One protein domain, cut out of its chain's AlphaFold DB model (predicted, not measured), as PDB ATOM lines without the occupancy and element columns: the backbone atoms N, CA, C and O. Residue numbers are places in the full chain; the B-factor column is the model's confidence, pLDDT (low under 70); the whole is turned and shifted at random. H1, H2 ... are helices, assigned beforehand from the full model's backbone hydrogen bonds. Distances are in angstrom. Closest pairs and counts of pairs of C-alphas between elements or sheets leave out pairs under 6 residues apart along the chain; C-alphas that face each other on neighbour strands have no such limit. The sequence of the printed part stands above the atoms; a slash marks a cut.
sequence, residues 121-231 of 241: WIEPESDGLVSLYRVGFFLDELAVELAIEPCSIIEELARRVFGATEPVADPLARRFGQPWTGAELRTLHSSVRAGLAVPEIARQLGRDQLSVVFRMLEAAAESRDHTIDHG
ATOM      1  N   TRP A 121     -21.304 -25.379  12.837       92.00
ATOM      2  CA  TRP A 121     -21.690 -24.604  14.012       92.00
ATOM      3  C   TRP A 121     -20.494 -23.928  14.672       92.00
ATOM      4  O   TRP A 121     -19.547 -24.597  15.096       92.00
ATOM      5  N   ILE A 122     -20.594 -22.617  14.872       93.12
ATOM      6  CA  ILE A 122     -19.698 -21.873  15.767       93.12
ATOM      7  C   ILE A 122     -20.277 -21.810  17.189       93.12
ATOM      8  O   ILE A 122     -21.488 -21.914  17.387       93.12
ATOM      9  N   GLU A 123     -19.419 -21.610  18.193       92.38
ATOM     10  CA  GLU A 123     -19.814 -21.526  19.610       92.38
ATOM     11  C   GLU A 123     -21.008 -20.588  19.884       92.38
ATOM     12  O   GLU A 123     -22.012 -21.073  20.412       92.38
ATOM     13  N   PRO A 124     -20.989 -19.297  19.483       93.00
ATOM     14  CA  PRO A 124     -22.088 -18.383  19.806       93.00
ATOM     15  C   PRO A 124     -23.410 -18.770  19.133       93.00
ATOM     16  O   PRO A 124     -24.485 -18.509  19.668       93.00
ATOM     17  N   GLU A 125     -23.344 -19.408  17.967       94.12
ATOM     18  CA  GLU A 125     -24.519 -19.870  17.236       94.12
ATOM     19  C   GLU A 125     -25.152 -21.085  17.927       94.12
ATOM     20  O   GLU A 125     -26.366 -21.128  18.131       94.12
ATOM     21  N   SER A 126     -24.326 -22.038  18.371       95.12
ATOM     22  CA  SER A 126     -24.771 -23.193  19.157       95.12
ATOM     23  C   SER A 126     -25.341 -22.783  20.521       95.12
ATOM     24  O   SER A 126     -26.368 -23.311  20.956       95.12
ATOM     25  N   ASP A 127     -24.714 -21.821  21.207       93.50
ATOM     26  CA  ASP A 127     -25.251 -21.231  22.440       93.50
ATOM     27  C   ASP A 127     -26.620 -20.576  22.197       93.50
ATOM     28  O   ASP A 127     -27.571 -20.820  22.950       93.50
ATOM     29  N   GLY A 128     -26.741 -19.798  21.116       91.94
ATOM     30  CA  GLY A 128     -27.995 -19.182  20.687       91.94
ATOM     31  C   GLY A 128     -29.094 -20.213  20.418       91.94
ATOM     32  O   GLY A 128     -30.203 -20.075  20.941       91.94
ATOM     33  N   LEU A 129     -28.777 -21.288  19.692       94.81
ATOM     34  CA  LEU A 129     -29.709 -22.384  19.417       94.81
ATOM     35  C   LEU A 129     -30.244 -23.018  20.707       94.81
ATOM     36  O   LEU A 129     -31.456 -23.186  20.865       94.81
ATOM     37  N   VAL A 130     -29.352 -23.366  21.638       93.69
ATOM     38  CA  VAL A 130     -29.739 -23.985  22.917       93.69
ATOM     39  C   VAL A 130     -30.607 -23.032  23.741       93.69
ATOM     40  O   VAL A 130     -31.571 -23.475  24.370       93.69
ATOM     41  N   SER A 131     -30.299 -21.733  23.722       89.88
ATOM     42  CA  SER A 131     -31.112 -20.706  24.378       89.88
ATOM     43  C   SER A 131     -32.529 -20.648  23.798       89.88
ATOM     44  O   SER A 131     -33.499 -20.769  24.547       89.88
ATOM     45  N   LEU A 132     -32.670 -20.559  22.471       88.88
ATOM     46  CA  LEU A 132     -33.980 -20.514  21.806       88.88
ATOM     47  C   LEU A 132     -34.801 -21.786  22.065       88.88
ATOM     48  O   LEU A 132     -35.992 -21.711  22.377       88.88
ATOM     49  N   TYR A 133     -34.162 -22.958  22.018       90.31
ATOM     50  CA  TYR A 133     -34.809 -24.223  22.367       90.31
ATOM     51  C   TYR A 133     -35.343 -24.214  23.810       90.31
ATOM     52  O   TYR A 133     -36.494 -24.587  24.042       90.31
ATOM     53  N   ARG A 134     -34.550 -23.723  24.772       88.19
ATOM     54  CA  ARG A 134     -34.953 -23.602  26.187       88.19
ATOM     55  C   ARG A 134     -36.087 -22.604  26.414       88.19
ATOM     56  O   ARG A 134     -36.917 -22.839  27.283       88.19
ATOM     57  N   VAL A 135     -36.137 -21.520  25.637       87.31
ATOM     58  CA  VAL A 135     -37.247 -20.543  25.663       87.31
ATOM     59  C   VAL A 135     -38.545 -21.150  25.125       87.31
ATOM     60  O   VAL A 135     -39.635 -20.670  25.429       87.31
ATOM     61  N   GLY A 136     -38.445 -22.244  24.376       87.38
ATOM     62  CA  GLY A 136     -39.595 -23.029  23.977       87.38
ATOM     63  C   GLY A 136     -39.925 -22.948  22.489       87.38
ATOM     64  O   GLY A 136     -41.044 -23.309  22.123       87.38
ATOM     65  N   PHE A 137     -38.980 -22.540  21.640       87.81
ATOM     66  CA  PHE A 137     -39.151 -22.600  20.188       87.81
ATOM     67  C   PHE A 137     -39.311 -24.051  19.701       87.81
ATOM     68  O   PHE A 137     -38.762 -24.995  20.290       87.81
ATOM     69  N   PHE A 138     -40.087 -24.229  18.631       90.12
ATOM     70  CA  PHE A 138     -40.222 -25.512  17.935       90.12
ATOM     71  C   PHE A 138     -39.133 -25.679  16.869       90.12
ATOM     72  O   PHE A 138     -38.571 -24.700  16.387       90.12
ATOM     73  N   LEU A 139     -38.843 -26.923  16.473       91.19
ATOM     74  CA  LEU A 139     -37.794 -27.216  15.486       91.19
ATOM     75  C   LEU A 139     -38.014 -26.504  14.148       91.19
ATOM     76  O   LEU A 139     -37.070 -25.936  13.607       91.19
ATOM     77  N   ASP A 140     -39.251 -26.479  13.655       91.06
ATOM     78  CA  ASP A 140     -39.578 -25.809  12.393       91.06
ATOM     79  C   ASP A 140     -39.390 -24.289  12.488       91.06
ATOM     80  O   ASP A 140     -38.936 -23.651  11.542       91.06
ATOM     81  N   GLU A 141     -39.687 -23.702  13.651       89.81
ATOM     82  CA  GLU A 141     -39.480 -22.272  13.899       89.81
ATOM     83  C   GLU A 141     -37.988 -21.940  13.943       89.81
ATOM     84  O   GLU A 141     -37.566 -20.971  13.321       89.81
ATOM     85  N   LEU A 142     -37.186 -22.774  14.613       91.81
ATOM     86  CA  LEU A 142     -35.728 -22.638  14.645       91.81
ATOM     87  C   LEU A 142     -35.120 -22.760  13.243       91.81
ATOM     88  O   LEU A 142     -34.238 -21.981  12.891       91.81
ATOM     89  N   ALA A 143     -35.599 -23.711  12.437       92.69
ATOM     90  CA  ALA A 143     -35.121 -23.913  11.072       92.69
ATOM     91  C   ALA A 143     -35.387 -22.690  10.184       92.69
ATOM     92  O   ALA A 143     -34.502 -22.254   9.447       92.69
ATOM     93  N   VAL A 144     -36.585 -22.109  10.287       91.62
ATOM     94  CA  VAL A 144     -36.950 -20.893   9.549       91.62
ATOM     95  C   VAL A 144     -36.150 -19.686  10.036       91.62
ATOM     96  O   VAL A 144     -35.615 -18.951   9.211       91.62
ATOM     97  N   GLU A 145     -36.049 -19.488  11.352       89.06
ATOM     98  CA  GLU A 145     -35.399 -18.312  11.945       89.06
ATOM     99  C   GLU A 145     -33.891 -18.283  11.674       89.06
ATOM    100  O   GLU A 145     -33.331 -17.235  11.360       89.06
ATOM    101  N   LEU A 146     -33.231 -19.440  11.748       89.75
ATOM    102  CA  LEU A 146     -31.789 -19.546  11.529       89.75
ATOM    103  C   LEU A 146     -31.424 -19.773  10.055       89.75
ATOM    104  O   LEU A 146     -30.249 -19.717   9.706       89.75
ATOM    105  N   ALA A 147     -32.410 -20.035   9.188       93.31
ATOM    106  CA  ALA A 147     -32.206 -20.495   7.812       93.31
ATOM    107  C   ALA A 147     -31.301 -21.747   7.720       93.31
ATOM    108  O   ALA A 147     -30.518 -21.903   6.780       93.31
ATOM    109  N   ILE A 148     -31.427 -22.650   8.698       92.94
ATOM    110  CA  ILE A 148     -30.655 -23.896   8.819       92.94
ATOM    111  C   ILE A 148     -31.587 -25.090   8.609       92.94
ATOM    112  O   ILE A 148     -32.754 -25.075   8.995       92.94
ATOM    113  N   GLU A 149     -31.069 -26.163   8.012       91.00
ATOM    114  CA  GLU A 149     -31.848 -27.386   7.830       91.00
ATOM    115  C   GLU A 149     -32.222 -28.039   9.176       91.00
ATOM    116  O   GLU A 149     -31.355 -28.176  10.049       91.00
ATOM    117  N   PRO A 150     -33.463 -28.547   9.335       91.38
ATOM    118  CA  PRO A 150     -33.911 -29.180  10.578       91.38
ATOM    119  C   PRO A 150     -32.978 -30.288  11.080       91.38
ATOM    120  O   PRO A 150     -32.698 -30.371  12.273       91.38
ATOM    121  N   CYS A 151     -32.430 -31.107  10.175       91.19
ATOM    122  CA  CYS A 151     -31.483 -32.166  10.533       91.19
ATOM    123  C   CYS A 151     -30.220 -31.620  11.216       91.19
ATOM    124  O   CYS A 151     -29.785 -32.184  12.217       91.19
ATOM    125  N   SER A 152     -29.670 -30.501  10.728       92.44
ATOM    126  CA  SER A 152     -28.481 -29.876  11.330       92.44
ATOM    127  C   SER A 152     -28.776 -29.339  12.735       92.44
ATOM    128  O   SER A 152     -27.933 -29.452  13.625       92.44
ATOM    129  N   ILE A 153     -29.984 -28.811  12.958       94.44
ATOM    130  CA  ILE A 153     -30.449 -28.376  14.284       94.44
ATOM    131  C   ILE A 153     -30.582 -29.569  15.236       94.44
ATOM    132  O   ILE A 153     -30.102 -29.510  16.368       94.44
ATOM    133  N   ILE A 154     -31.202 -30.667  14.788       94.94
ATOM    134  CA  ILE A 154     -31.373 -31.880  15.604       94.94
ATOM    135  C   ILE A 154     -30.009 -32.456  15.997       94.94
ATOM    136  O   ILE A 154     -29.824 -32.829  17.152       94.94
ATOM    137  N   GLU A 155     -29.042 -32.498  15.077       94.12
ATOM    138  CA  GLU A 155     -27.678 -32.966  15.353       94.12
ATOM    139  C   GLU A 155     -26.949 -32.108  16.401       94.12
ATOM    140  O   GLU A 155     -26.250 -32.643  17.265       94.12
ATOM    141  N   GLU A 156     -27.095 -30.783  16.347       95.06
ATOM    142  CA  GLU A 156     -26.496 -29.885  17.340       95.06
ATOM    143  C   GLU A 156     -27.177 -30.025  18.707       95.06
ATOM    144  O   GLU A 156     -26.498 -30.173  19.727       95.06
ATOM    145  N   LEU A 157     -28.512 -30.082  18.747       95.00
ATOM    146  CA  LEU A 157     -29.259 -30.312  19.989       95.00
ATOM    147  C   LEU A 157     -28.960 -31.695  20.588       95.00
ATOM    148  O   LEU A 157     -28.787 -31.806  21.802       95.00
ATOM    149  N   ALA A 158     -28.823 -32.736  19.763       94.25
ATOM    150  CA  ALA A 158     -28.396 -34.072  20.182       94.25
ATOM    151  C   ALA A 158     -27.065 -34.027  20.945       94.25
ATOM    152  O   ALA A 158     -26.950 -34.612  22.026       94.25
ATOM    153  N   ARG A 159     -26.087 -33.275  20.427       94.38
ATOM    154  CA  ARG A 159     -24.780 -33.089  21.073       94.38
ATOM    155  C   ARG A 159     -24.884 -32.291  22.366       94.38
ATOM    156  O   ARG A 159     -24.371 -32.717  23.399       94.38
ATOM    157  N   ARG A 160     -25.544 -31.137  22.311       94.00
ATOM    158  CA  ARG A 160     -25.490 -30.116  23.369       94.00
ATOM    159  C   ARG A 160     -26.441 -30.386  24.524       94.00
ATOM    160  O   ARG A 160     -26.084 -30.149  25.676       94.00
ATOM    161  N   VAL A 161     -27.638 -30.878  24.216       92.94
ATOM    162  CA  VAL A 161     -28.711 -31.113  25.191       92.94
ATOM    163  C   VAL A 161     -28.735 -32.571  25.637       92.94
ATOM    164  O   VAL A 161     -28.926 -32.837  26.817       92.94
ATOM    165  N   PHE A 162     -28.509 -33.517  24.723       91.38
ATOM    166  CA  PHE A 162     -28.664 -34.948  25.017       91.38
ATOM    167  C   PHE A 162     -27.341 -35.712  25.160       91.38
ATOM    168  O   PHE A 162     -27.349 -36.912  25.432       91.38
ATOM    169  N   GLY A 163     -26.204 -35.035  24.987       90.06
ATOM    170  CA  GLY A 163     -24.873 -35.615  25.158       90.06
ATOM    171  C   GLY A 163     -24.479 -36.672  24.126       90.06
ATOM    172  O   GLY A 163     -23.466 -37.353  24.302       90.06
ATOM    173  N   ALA A 164     -25.236 -36.812  23.037       91.12
ATOM    174  CA  ALA A 164     -24.889 -37.701  21.938       91.12
ATOM    175  C   ALA A 164     -23.715 -37.083  21.168       91.12
ATOM    176  O   ALA A 164     -23.925 -36.239  20.309       91.12
ATOM    177  N   THR A 165     -22.479 -37.452  21.521       87.25
ATOM    178  CA  THR A 165     -21.250 -36.780  21.041       87.25
ATOM    179  C   THR A 165     -21.116 -36.823  19.518       87.25
ATOM    180  O   THR A 165     -20.717 -35.841  18.899       87.25
ATOM    181  N   GLU A 166     -21.512 -37.938  18.910       87.12
ATOM    182  CA  GLU A 166     -21.541 -38.125  17.464       87.12
ATOM    183  C   GLU A 166     -22.900 -38.716  17.092       87.12
ATOM    184  O   GLU A 166     -23.035 -39.933  16.957       87.12
ATOM    185  N   PRO A 167     -23.942 -37.880  16.979       88.44
ATOM    186  CA  PRO A 167     -25.250 -38.373  16.616       88.44
ATOM    187  C   PRO A 167     -25.192 -38.771  15.139       88.44
ATOM    188  O   PRO A 167     -24.724 -38.015  14.278       88.44
ATOM    189  N   VAL A 168     -25.601 -40.004  14.864       84.88
ATOM    190  CA  VAL A 168     -25.532 -40.622  13.539       84.88
ATOM    191  C   VAL A 168     -26.921 -41.138  13.191       84.88
ATOM    192  O   VAL A 168     -27.536 -41.854  13.991       84.88
ATOM    193  N   ALA A 169     -27.418 -40.784  12.002       87.50
ATOM    194  CA  ALA A 169     -28.485 -41.562  11.392       87.50
ATOM    195  C   ALA A 169     -27.863 -42.871  10.923       87.50
ATOM    196  O   ALA A 169     -26.904 -42.863  10.151       87.50
ATOM    197  N   ASP A 170     -28.401 -43.982  11.402       89.19
ATOM    198  CA  ASP A 170     -27.948 -45.316  11.044       89.19
ATOM    199  C   ASP A 170     -29.013 -45.995  10.171       89.19
ATOM    200  O   ASP A 170     -29.985 -46.537  10.707       89.19
ATOM    201  N   PRO A 171     -28.848 -45.998   8.834       89.62
ATOM    202  CA  PRO A 171     -29.756 -46.695   7.931       89.62
ATOM    203  C   PRO A 171     -29.810 -48.209   8.161       89.62
ATOM    204  O   PRO A 171     -30.749 -48.860   7.703       89.62
ATOM    205  N   LEU A 172     -28.813 -48.784   8.846       92.00
ATOM    206  CA  LEU A 172     -28.752 -50.209   9.174       92.00
ATOM    207  C   LEU A 172     -29.497 -50.539  10.473       92.00
ATOM    208  O   LEU A 172     -29.654 -51.720  10.805       92.00
ATOM    209  N   ALA A 173     -29.990 -49.533  11.202       94.31
ATOM    210  CA  ALA A 173     -30.807 -49.768  12.379       94.31
ATOM    211  C   ALA A 173     -32.056 -50.577  11.993       94.31
ATOM    212  O   ALA A 173     -32.771 -50.258  11.043       94.31
ATOM    213  N   ARG A 174     -32.362 -51.619  12.780       96.94
ATOM    214  CA  ARG A 174     -33.459 -52.576  12.525       96.94
ATOM    215  C   ARG A 174     -34.797 -51.903  12.190       96.94
ATOM    216  O   ARG A 174     -35.609 -52.479  11.469       96.94
ATOM    217  N   ARG A 175     -35.056 -50.734  12.775       94.31
ATOM    218  CA  ARG A 175     -36.303 -49.973  12.633       94.31
ATOM    219  C   ARG A 175     -36.084 -48.577  12.047       94.31
ATOM    220  O   ARG A 175     -36.865 -47.667  12.334       94.31
ATOM    221  N   PHE A 176     -35.032 -48.389  11.254       93.94
ATOM    222  CA  PHE A 176     -34.790 -47.133  10.549       93.94
ATOM    223  C   PHE A 176     -35.996 -46.755   9.671       93.94
ATOM    224  O   PHE A 176     -36.547 -47.600   8.965       93.94
ATOM    225  N   GLY A 177     -36.453 -45.503   9.767       90.56
ATOM    226  CA  GLY A 177     -37.577 -44.970   8.980       90.56
ATOM    227  C   GLY A 177     -38.967 -45.570   9.260       90.56
ATOM    228  O   GLY A 177     -39.942 -45.150   8.643       90.56
ATOM    229  N   GLN A 178     -39.102 -46.537  10.173       96.25
ATOM    230  CA  GLN A 178     -40.407 -47.119  10.515       96.25
ATOM    231  C   GLN A 178     -41.242 -46.154  11.383       96.25
ATOM    232  O   GLN A 178     -40.670 -45.365  12.136       96.25
ATOM    233  N   PRO A 179     -42.586 -46.219  11.374       96.06
ATOM    234  CA  PRO A 179     -43.404 -45.425  12.294       96.06
ATOM    235  C   PRO A 179     -43.181 -45.848  13.754       96.06
ATOM    236  O   PRO A 179     -42.836 -47.001  14.030       96.06
ATOM    237  N   TRP A 180     -43.374 -44.928  14.701       97.19
ATOM    238  CA  TRP A 180     -43.283 -45.209  16.138       97.19
ATOM    239  C   TRP A 180     -44.542 -45.915  16.646       97.19
ATOM    240  O   TRP A 180     -45.663 -45.464  16.419       97.19
ATOM    241  N   THR A 181     -44.365 -47.017  17.370       96.88
ATOM    242  CA  THR A 181     -45.462 -47.734  18.036       96.88
ATOM    243  C   THR A 181     -45.706 -47.188  19.444       96.88
ATOM    244  O   THR A 181     -44.785 -46.714  20.110       96.88
ATOM    245  N   GLY A 182     -46.929 -47.326  19.971       95.19
ATOM    246  CA  GLY A 182     -47.239 -46.888  21.341       95.19
ATOM    247  C   GLY A 182     -46.388 -47.575  22.423       95.19
ATOM    248  O   GLY A 182     -46.059 -46.969  23.440       95.19
ATOM    249  N   ALA A 183     -45.971 -48.827  22.202       96.50
ATOM    250  CA  ALA A 183     -45.066 -49.533  23.110       96.50
ATOM    251  C   ALA A 183     -43.643 -48.945  23.095       96.50
ATOM    252  O   ALA A 183     -43.040 -48.787  24.159       96.50
ATOM    253  N   GLU A 184     -43.124 -48.582  21.917       97.44
ATOM    254  CA  GLU A 184     -41.829 -47.904  21.789       97.44
ATOM    255  C   GLU A 184     -41.860 -46.528  22.446       97.44
ATOM    256  O   GLU A 184     -40.933 -46.210  23.178       97.44
ATOM    257  N   LEU A 185     -42.934 -45.751  22.261       96.50
ATOM    258  CA  LEU A 185     -43.082 -44.444  22.906       96.50
ATOM    259  C   LEU A 185     -43.058 -44.564  24.431       96.50
ATOM    260  O   LEU A 185     -42.268 -43.893  25.087       96.50
ATOM    261  N   ARG A 186     -43.840 -45.483  25.015       94.75
ATOM    262  CA  ARG A 186     -43.799 -45.738  26.469       94.75
ATOM    263  C   ARG A 186     -42.402 -46.129  26.954       94.75
ATOM    264  O   ARG A 186     -41.981 -45.668  28.011       94.75
ATOM    265  N   THR A 187     -41.692 -46.943  26.174       96.50
ATOM    266  CA  THR A 187     -40.320 -47.375  26.487       96.50
ATOM    267  C   THR A 187     -39.320 -46.225  26.367       96.50
ATOM    268  O   THR A 187     -38.433 -46.099  27.205       96.50
ATOM    269  N   LEU A 188     -39.468 -45.361  25.362       96.38
ATOM    270  CA  LEU A 188     -38.683 -44.139  25.214       96.38
ATOM    271  C   LEU A 188     -38.876 -43.252  26.446       96.38
ATOM    272  O   LEU A 188     -37.902 -42.921  27.113       96.38
ATOM    273  N   HIS A 189     -40.123 -42.941  26.807       93.62
ATOM    274  CA  HIS A 189     -40.427 -42.101  27.968       93.62
ATOM    275  C   HIS A 189     -39.878 -42.678  29.277       93.62
ATOM    276  O   HIS A 189     -39.291 -41.937  30.068       93.62
ATOM    277  N   SER A 190     -40.042 -43.983  29.518       94.44
ATOM    278  CA  SER A 190     -39.505 -44.613  30.729       94.44
ATOM    279  C   SER A 190     -37.977 -44.582  30.761       94.44
ATOM    280  O   SER A 190     -37.403 -44.309  31.812       94.44
ATOM    281  N   SER A 191     -37.322 -44.781  29.616       95.62
ATOM    282  CA  SER A 191     -35.860 -44.743  29.493       95.62
ATOM    283  C   SER A 191     -35.290 -43.341  29.711       95.62
ATOM    284  O   SER A 191     -34.293 -43.185  30.413       95.62
ATOM    285  N   VAL A 192     -35.952 -42.315  29.169       93.62
ATOM    286  CA  VAL A 192     -35.582 -40.905  29.377       93.62
ATOM    287  C   VAL A 192     -35.743 -40.517  30.845       93.62
ATOM    288  O   VAL A 192     -34.830 -39.936  31.425       93.62
ATOM    289  N   ARG A 193     -36.856 -40.903  31.485       90.88
ATOM    290  CA  ARG A 193     -37.067 -40.684  32.930       90.88
ATOM    291  C   ARG A 193     -36.041 -41.418  33.794       90.88
ATOM    292  O   ARG A 193     -35.671 -40.918  34.848       90.88
ATOM    293  N   ALA A 194     -35.572 -42.581  33.343       92.94
ATOM    294  CA  ALA A 194     -34.496 -43.322  33.991       92.94
ATOM    295  C   ALA A 194     -33.099 -42.714  33.748       92.94
ATOM    296  O   ALA A 194     -32.120 -43.227  34.288       92.94
ATOM    297  N   GLY A 195     -32.986 -41.647  32.948       92.38
ATOM    298  CA  GLY A 195     -31.715 -40.987  32.652       92.38
ATOM    299  C   GLY A 195     -30.789 -41.803  31.750       92.38
ATOM    300  O   GLY A 195     -29.573 -41.628  31.816       92.38
ATOM    301  N   LEU A 196     -31.330 -42.715  30.934       94.56
ATOM    302  CA  LEU A 196     -30.518 -43.453  29.969       94.56
ATOM    303  C   LEU A 196     -29.999 -42.514  28.876       94.56
ATOM    304  O   LEU A 196     -30.717 -41.638  28.395       94.56
ATOM    305  N   ALA A 197     -28.748 -42.719  28.469       93.44
ATOM    306  CA  ALA A 197     -28.157 -41.959  27.381       93.44
ATOM    307  C   ALA A 197     -28.735 -42.393  26.020       93.44
ATOM    308  O   ALA A 197     -29.210 -43.516  25.829       93.44
ATOM    309  N   VAL A 198     -28.737 -41.459  25.064       95.62
ATOM    310  CA  VAL A 198     -29.362 -41.640  23.742       95.62
ATOM    311  C   VAL A 198     -28.867 -42.893  23.005       95.62
ATOM    312  O   VAL A 198     -29.718 -43.612  22.472       95.62
ATOM    313  N   PRO A 199     -27.556 -43.219  22.967       94.75
ATOM    314  CA  PRO A 199     -27.080 -44.432  22.298       94.75
ATOM    315  C   PRO A 199     -27.673 -45.718  22.891       94.75
ATOM    316  O   PRO A 199     -28.034 -46.640  22.155       94.75
ATOM    317  N   GLU A 200     -27.825 -45.783  24.213       95.94
ATOM    318  CA  GLU A 200     -28.412 -46.918  24.924       95.94
ATOM    319  C   GLU A 200     -29.896 -47.070  24.594       95.94
ATOM    320  O   GLU A 200     -30.339 -48.182  24.292       95.94
ATOM    321  N   ILE A 201     -30.637 -45.957  24.588       97.00
ATOM    322  CA  ILE A 201     -32.055 -45.929  24.203       97.00
ATOM    323  C   ILE A 201     -32.215 -46.390  22.749       97.00
ATOM    324  O   ILE A 201     -33.024 -47.275  22.460       97.00
ATOM    325  N   ALA A 202     -31.416 -45.837  21.834       96.25
ATOM    326  CA  ALA A 202     -31.429 -46.185  20.415       96.25
ATOM    327  C   ALA A 202     -31.175 -47.685  20.204       96.25
ATOM    328  O   ALA A 202     -31.964 -48.366  19.539       96.25
ATOM    329  N   ARG A 203     -30.155 -48.240  20.872       96.56
ATOM    330  CA  ARG A 203     -29.844 -49.676  20.846       96.56
ATOM    331  C   ARG A 203     -30.984 -50.529  21.406       96.56
ATOM    332  O   ARG A 203     -31.317 -51.552  20.810       96.56
ATOM    333  N   GLN A 204     -31.590 -50.126  22.525       97.56
ATOM    334  CA  GLN A 204     -32.700 -50.853  23.154       97.56
ATOM    335  C   GLN A 204     -33.938 -50.906  22.249       97.56
ATOM    336  O   GLN A 204     -34.573 -51.956  22.121       97.56
ATOM    337  N   LEU A 205     -34.265 -49.794  21.590       97.88
ATOM    338  CA  LEU A 205     -35.398 -49.711  20.667       97.88
ATOM    339  C   LEU A 205     -35.072 -50.328  19.290       97.88
ATOM    340  O   LEU A 205     -35.969 -50.753  18.555       97.88
ATOM    341  N   GLY A 206     -33.788 -50.457  18.949       97.25
ATOM    342  CA  GLY A 206     -33.325 -50.844  17.615       97.25
ATOM    343  C   GLY A 206     -33.598 -49.752  16.577       97.25
ATOM    344  O   GLY A 206     -34.009 -50.068  15.459       97.25
ATOM    345  N   ARG A 207     -33.438 -48.492  16.990       97.44
ATOM    346  CA  ARG A 207     -33.638 -47.255  16.219       97.44
ATOM    347  C   ARG A 207     -32.295 -46.534  16.067       97.44
ATOM    348  O   ARG A 207     -31.354 -46.849  16.791       97.44
ATOM    349  N   ASP A 208     -32.209 -45.572  15.156       95.62
ATOM    350  CA  ASP A 208     -31.052 -44.679  15.066       95.62
ATOM    351  C   ASP A 208     -31.114 -43.561  16.125       95.62
ATOM    352  O   ASP A 208     -32.181 -43.224  16.646       95.62
ATOM    353  N   GLN A 209     -29.953 -42.990  16.464       95.38
ATOM    354  CA  GLN A 209     -29.842 -41.996  17.538       95.38
ATOM    355  C   GLN A 209     -30.587 -40.697  17.209       95.38
ATOM    356  O   GLN A 209     -31.207 -40.109  18.095       95.38
ATOM    357  N   LEU A 210     -30.559 -40.260  15.945       94.56
ATOM    358  CA  LEU A 210     -31.231 -39.030  15.523       94.56
ATOM    359  C   LEU A 210     -32.751 -39.165  15.573       94.56
ATOM    360  O   LEU A 210     -33.415 -38.248  16.051       94.56
ATOM    361  N   SER A 211     -33.308 -40.311  15.182       95.56
ATOM    362  CA  SER A 211     -34.740 -40.591  15.322       95.56
ATOM    363  C   SER A 211     -35.188 -40.569  16.785       95.56
ATOM    364  O   SER A 211     -36.243 -40.014  17.097       95.56
ATOM    365  N   VAL A 212     -34.375 -41.117  17.698       96.69
ATOM    366  CA  VAL A 212     -34.641 -41.049  19.144       96.69
ATOM    367  C   VAL A 212     -34.657 -39.601  19.634       96.69
ATOM    368  O   VAL A 212     -35.629 -39.196  20.269       96.69
ATOM    369  N   VAL A 213     -33.630 -38.808  19.311       96.12
ATOM    370  CA  VAL A 213     -33.554 -37.395  19.720       96.12
ATOM    371  C   VAL A 213     -34.712 -36.590  19.144       96.12
ATOM    372  O   VAL A 213     -35.364 -35.851  19.877       96.12
ATOM    373  N   PHE A 214     -35.008 -36.763  17.857       95.19
ATOM    374  CA  PHE A 214     -36.135 -36.106  17.208       95.19
ATOM    375  C   PHE A 214     -37.444 -36.396  17.947       95.19
ATOM    376  O   PHE A 214     -38.162 -35.467  18.315       95.19
ATOM    377  N   ARG A 215     -37.713 -37.664  18.281       96.31
ATOM    378  CA  ARG A 215     -38.939 -38.012  19.005       96.31
ATOM    379  C   ARG A 215     -38.965 -37.460  20.433       96.31
ATOM    380  O   ARG A 215     -40.030 -37.092  20.922       96.31
ATOM    381  N   MET A 216     -37.817 -37.374  21.106       95.00
ATOM    382  CA  MET A 216     -37.717 -36.715  22.415       95.00
ATOM    383  C   MET A 216     -38.027 -35.215  22.325       95.00
ATOM    384  O   MET A 216     -38.706 -34.678  23.200       95.00
ATOM    385  N   LEU A 217     -37.571 -34.547  21.263       92.88
ATOM    386  CA  LEU A 217     -37.850 -33.134  21.001       92.88
ATOM    387  C   LEU A 217     -39.338 -32.892  20.711       92.88
ATOM    388  O   LEU A 217     -39.907 -31.950  21.266       92.88
ATOM    389  N   GLU A 218     -39.975 -33.755  19.914       91.94
ATOM    390  CA  GLU A 218     -41.425 -33.721  19.671       91.94
ATOM    391  C   GLU A 218     -42.221 -33.922  20.967       91.94
ATOM    392  O   GLU A 218     -43.099 -33.127  21.279       91.94
ATOM    393  N   ALA A 219     -41.873 -34.920  21.784       91.00
ATOM    394  CA  ALA A 219     -42.542 -35.148  23.066       91.00
ATOM    395  C   ALA A 219     -42.401 -33.952  24.032       91.00
ATOM    396  O   ALA A 219     -43.337 -33.580  24.749       91.00
ATOM    397  N   ALA A 220     -41.226 -33.316  24.046       87.56
ATOM    398  CA  ALA A 220     -40.991 -32.100  24.819       87.56
ATOM    399  C   ALA A 220     -41.785 -30.899  24.272       87.56
ATOM    400  O   ALA A 220     -42.113 -29.983  25.017       87.56
ATOM    401  N   ALA A 221     -42.067 -30.854  22.970       86.19
ATOM    402  CA  ALA A 221     -42.946 -29.857  22.360       86.19
ATOM    403  C   ALA A 221     -44.418 -30.094  22.738       86.19
ATOM    404  O   ALA A 221     -45.058 -29.181  23.250       86.19
ATOM    405  N   GLU A 222     -44.909 -31.329  22.592       87.44
ATOM    406  CA  GLU A 222     -46.282 -31.733  22.937       87.44
ATOM    407  C   GLU A 222     -46.617 -31.418  24.415       87.44
ATOM    408  O   GLU A 222     -47.680 -30.884  24.729       87.44
ATOM    409  N   SER A 223     -45.689 -31.678  25.343       85.81
ATOM    410  CA  SER A 223     -45.876 -31.374  26.777       85.81
ATOM    411  C   SER A 223     -45.961 -29.873  27.095       85.81
ATOM    412  O   SER A 223     -46.724 -29.472  27.979       85.81
ATOM    413  N   ARG A 224     -45.236 -29.027  26.352       82.31
ATOM    414  CA  ARG A 224     -45.299 -27.563  26.507       82.31
ATOM    415  C   ARG A 224     -46.656 -27.001  26.091       82.31
ATOM    416  O   ARG A 224     -47.145 -26.080  26.743       82.31
ATOM    417  N   ASP A 225     -47.273 -27.565  25.057       82.25
ATOM    418  CA  ASP A 225     -48.590 -27.121  24.590       82.25
ATOM    419  C   ASP A 225     -49.688 -27.424  25.619       82.25
ATOM    420  O   ASP A 225     -50.549 -26.580  25.873       82.25
ATOM    421  N   HIS A 226     -49.606 -28.569  26.303       82.00
ATOM    422  CA  HIS A 226     -50.557 -28.935  27.359       82.00
ATOM    423  C   HIS A 226     -50.467 -28.054  28.615       82.00
ATOM    424  O   HIS A 226     -51.470 -27.848  29.296       82.00
ATOM    425  N   THR A 227     -49.291 -27.495  28.917       78.69
ATOM    426  CA  THR A 227     -49.104 -26.631  30.098       78.69
ATOM    427  C   THR A 227     -49.865 -25.305  29.962       78.69
ATOM    428  O   THR A 227     -50.314 -24.732  30.953       78.69
ATOM    429  N   ILE A 228     -50.043 -24.816  28.732       75.62
ATOM    430  CA  ILE A 228     -50.696 -23.526  28.468       75.62
ATOM    431  C   ILE A 228     -52.211 -23.612  28.697       75.62
ATOM    432  O   ILE A 228     -52.811 -22.646  29.162       75.62
ATOM    433  N   ASP A 229     -52.820 -24.769  28.432       71.31
ATOM    434  CA  ASP A 229     -54.277 -24.939  28.476       71.31
ATOM    435  C   ASP A 229     -54.822 -25.067  29.915       71.31
ATOM    436  O   ASP A 229     -55.923 -24.619  30.226       71.31
ATOM    437  N   HIS A 230     -54.025 -25.594  30.850       72.62
ATOM    438  CA  HIS A 230     -54.436 -25.756  32.254       72.62
ATOM    439  C   HIS A 230     -54.152 -24.535  33.149       72.62
ATOM    440  O   HIS A 230     -54.630 -24.478  34.282       72.62
ATOM    441  N   GLY A 231     -53.381 -23.560  32.659       60.59
ATOM    442  CA  GLY A 231     -52.861 -22.440  33.450       60.59
ATOM    443  C   GLY A 231     -53.672 -21.143  33.407       60.59
ATOM    444  O   GLY A 231     -53.274 -20.179  34.058       60.59
TER     445      GLY A 231
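What this domain is: This is residues 121 to 231 of the 241 residues of an uncharacterized protein of Labedella phragmitis (UniProt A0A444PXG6). One long helix, H6, has its first turns between two groups of short helices, H1, H2 and H3 on one side and the hairpin of H4 and H5 on the other, and its last residues, 226 to 230, stick out free with Gly 231. A long stretch without a named element, residues 161 to 181, joins the two groups. The printed part has 111 residues with six named helices, H1 to H6 in chain order, and no named strand; the class is all helix. It is compact, with a radius of gyration of the C-alphas of 14.2 A and spans of 38 by 35 by 23 A.

Where its parts are: H6, residues 209 to 230, is 32.9 A long, from C-alpha 209 at (-29.842, -41.996, 17.538) to C-alpha 230 at (-54.436, -25.756, 32.254). H1 is residues 123 to 135, 18.5 A, beginning at (-19.814, -21.526, 19.610); H2 is 139 to 146, H3 150 to 160, H4 182 to 193 and H5 198 to 205.

How they stand to each other: H6 touches H5 with residues 209 to 213 alone, about perpendicular at 85 degrees; the closest C-alphas, Ala 202 and Gln 209, are 5.3 A apart. With residues 210 to 214 alone it touches H3, at 89 degrees, closest at C-alphas 158 and 213, 6.2 A. The hub, H3, also touches H2, closest at C-alphas 143 and 150, 5.4 A, and H1, closest at C-alphas 130 and 157, 7.0 A. H4 and H5 form a hairpin at a shallow tilt of 32 degrees, with C-alphas 191 and 201 closest at 6.6 A. H1 and H2, also a hairpin, only just touch, with 3 pairs of C-alphas within 8 A, the closest being 132 and 142, 7.7 A. H1 and H6 are apart. Every O i to N i+4 pair is within hydrogen-bond range in H1 to H5, and 14 of 18 are in H6.

The domain as a whole: The farthest C-alphas, of Leu 172 and Gly 231, are 44.1 A apart. The printed part has no cut; the link H3 to H4 is long, 21 residues. Mean pLDDT of the printed part is 91.7, and residue 231 is under 70.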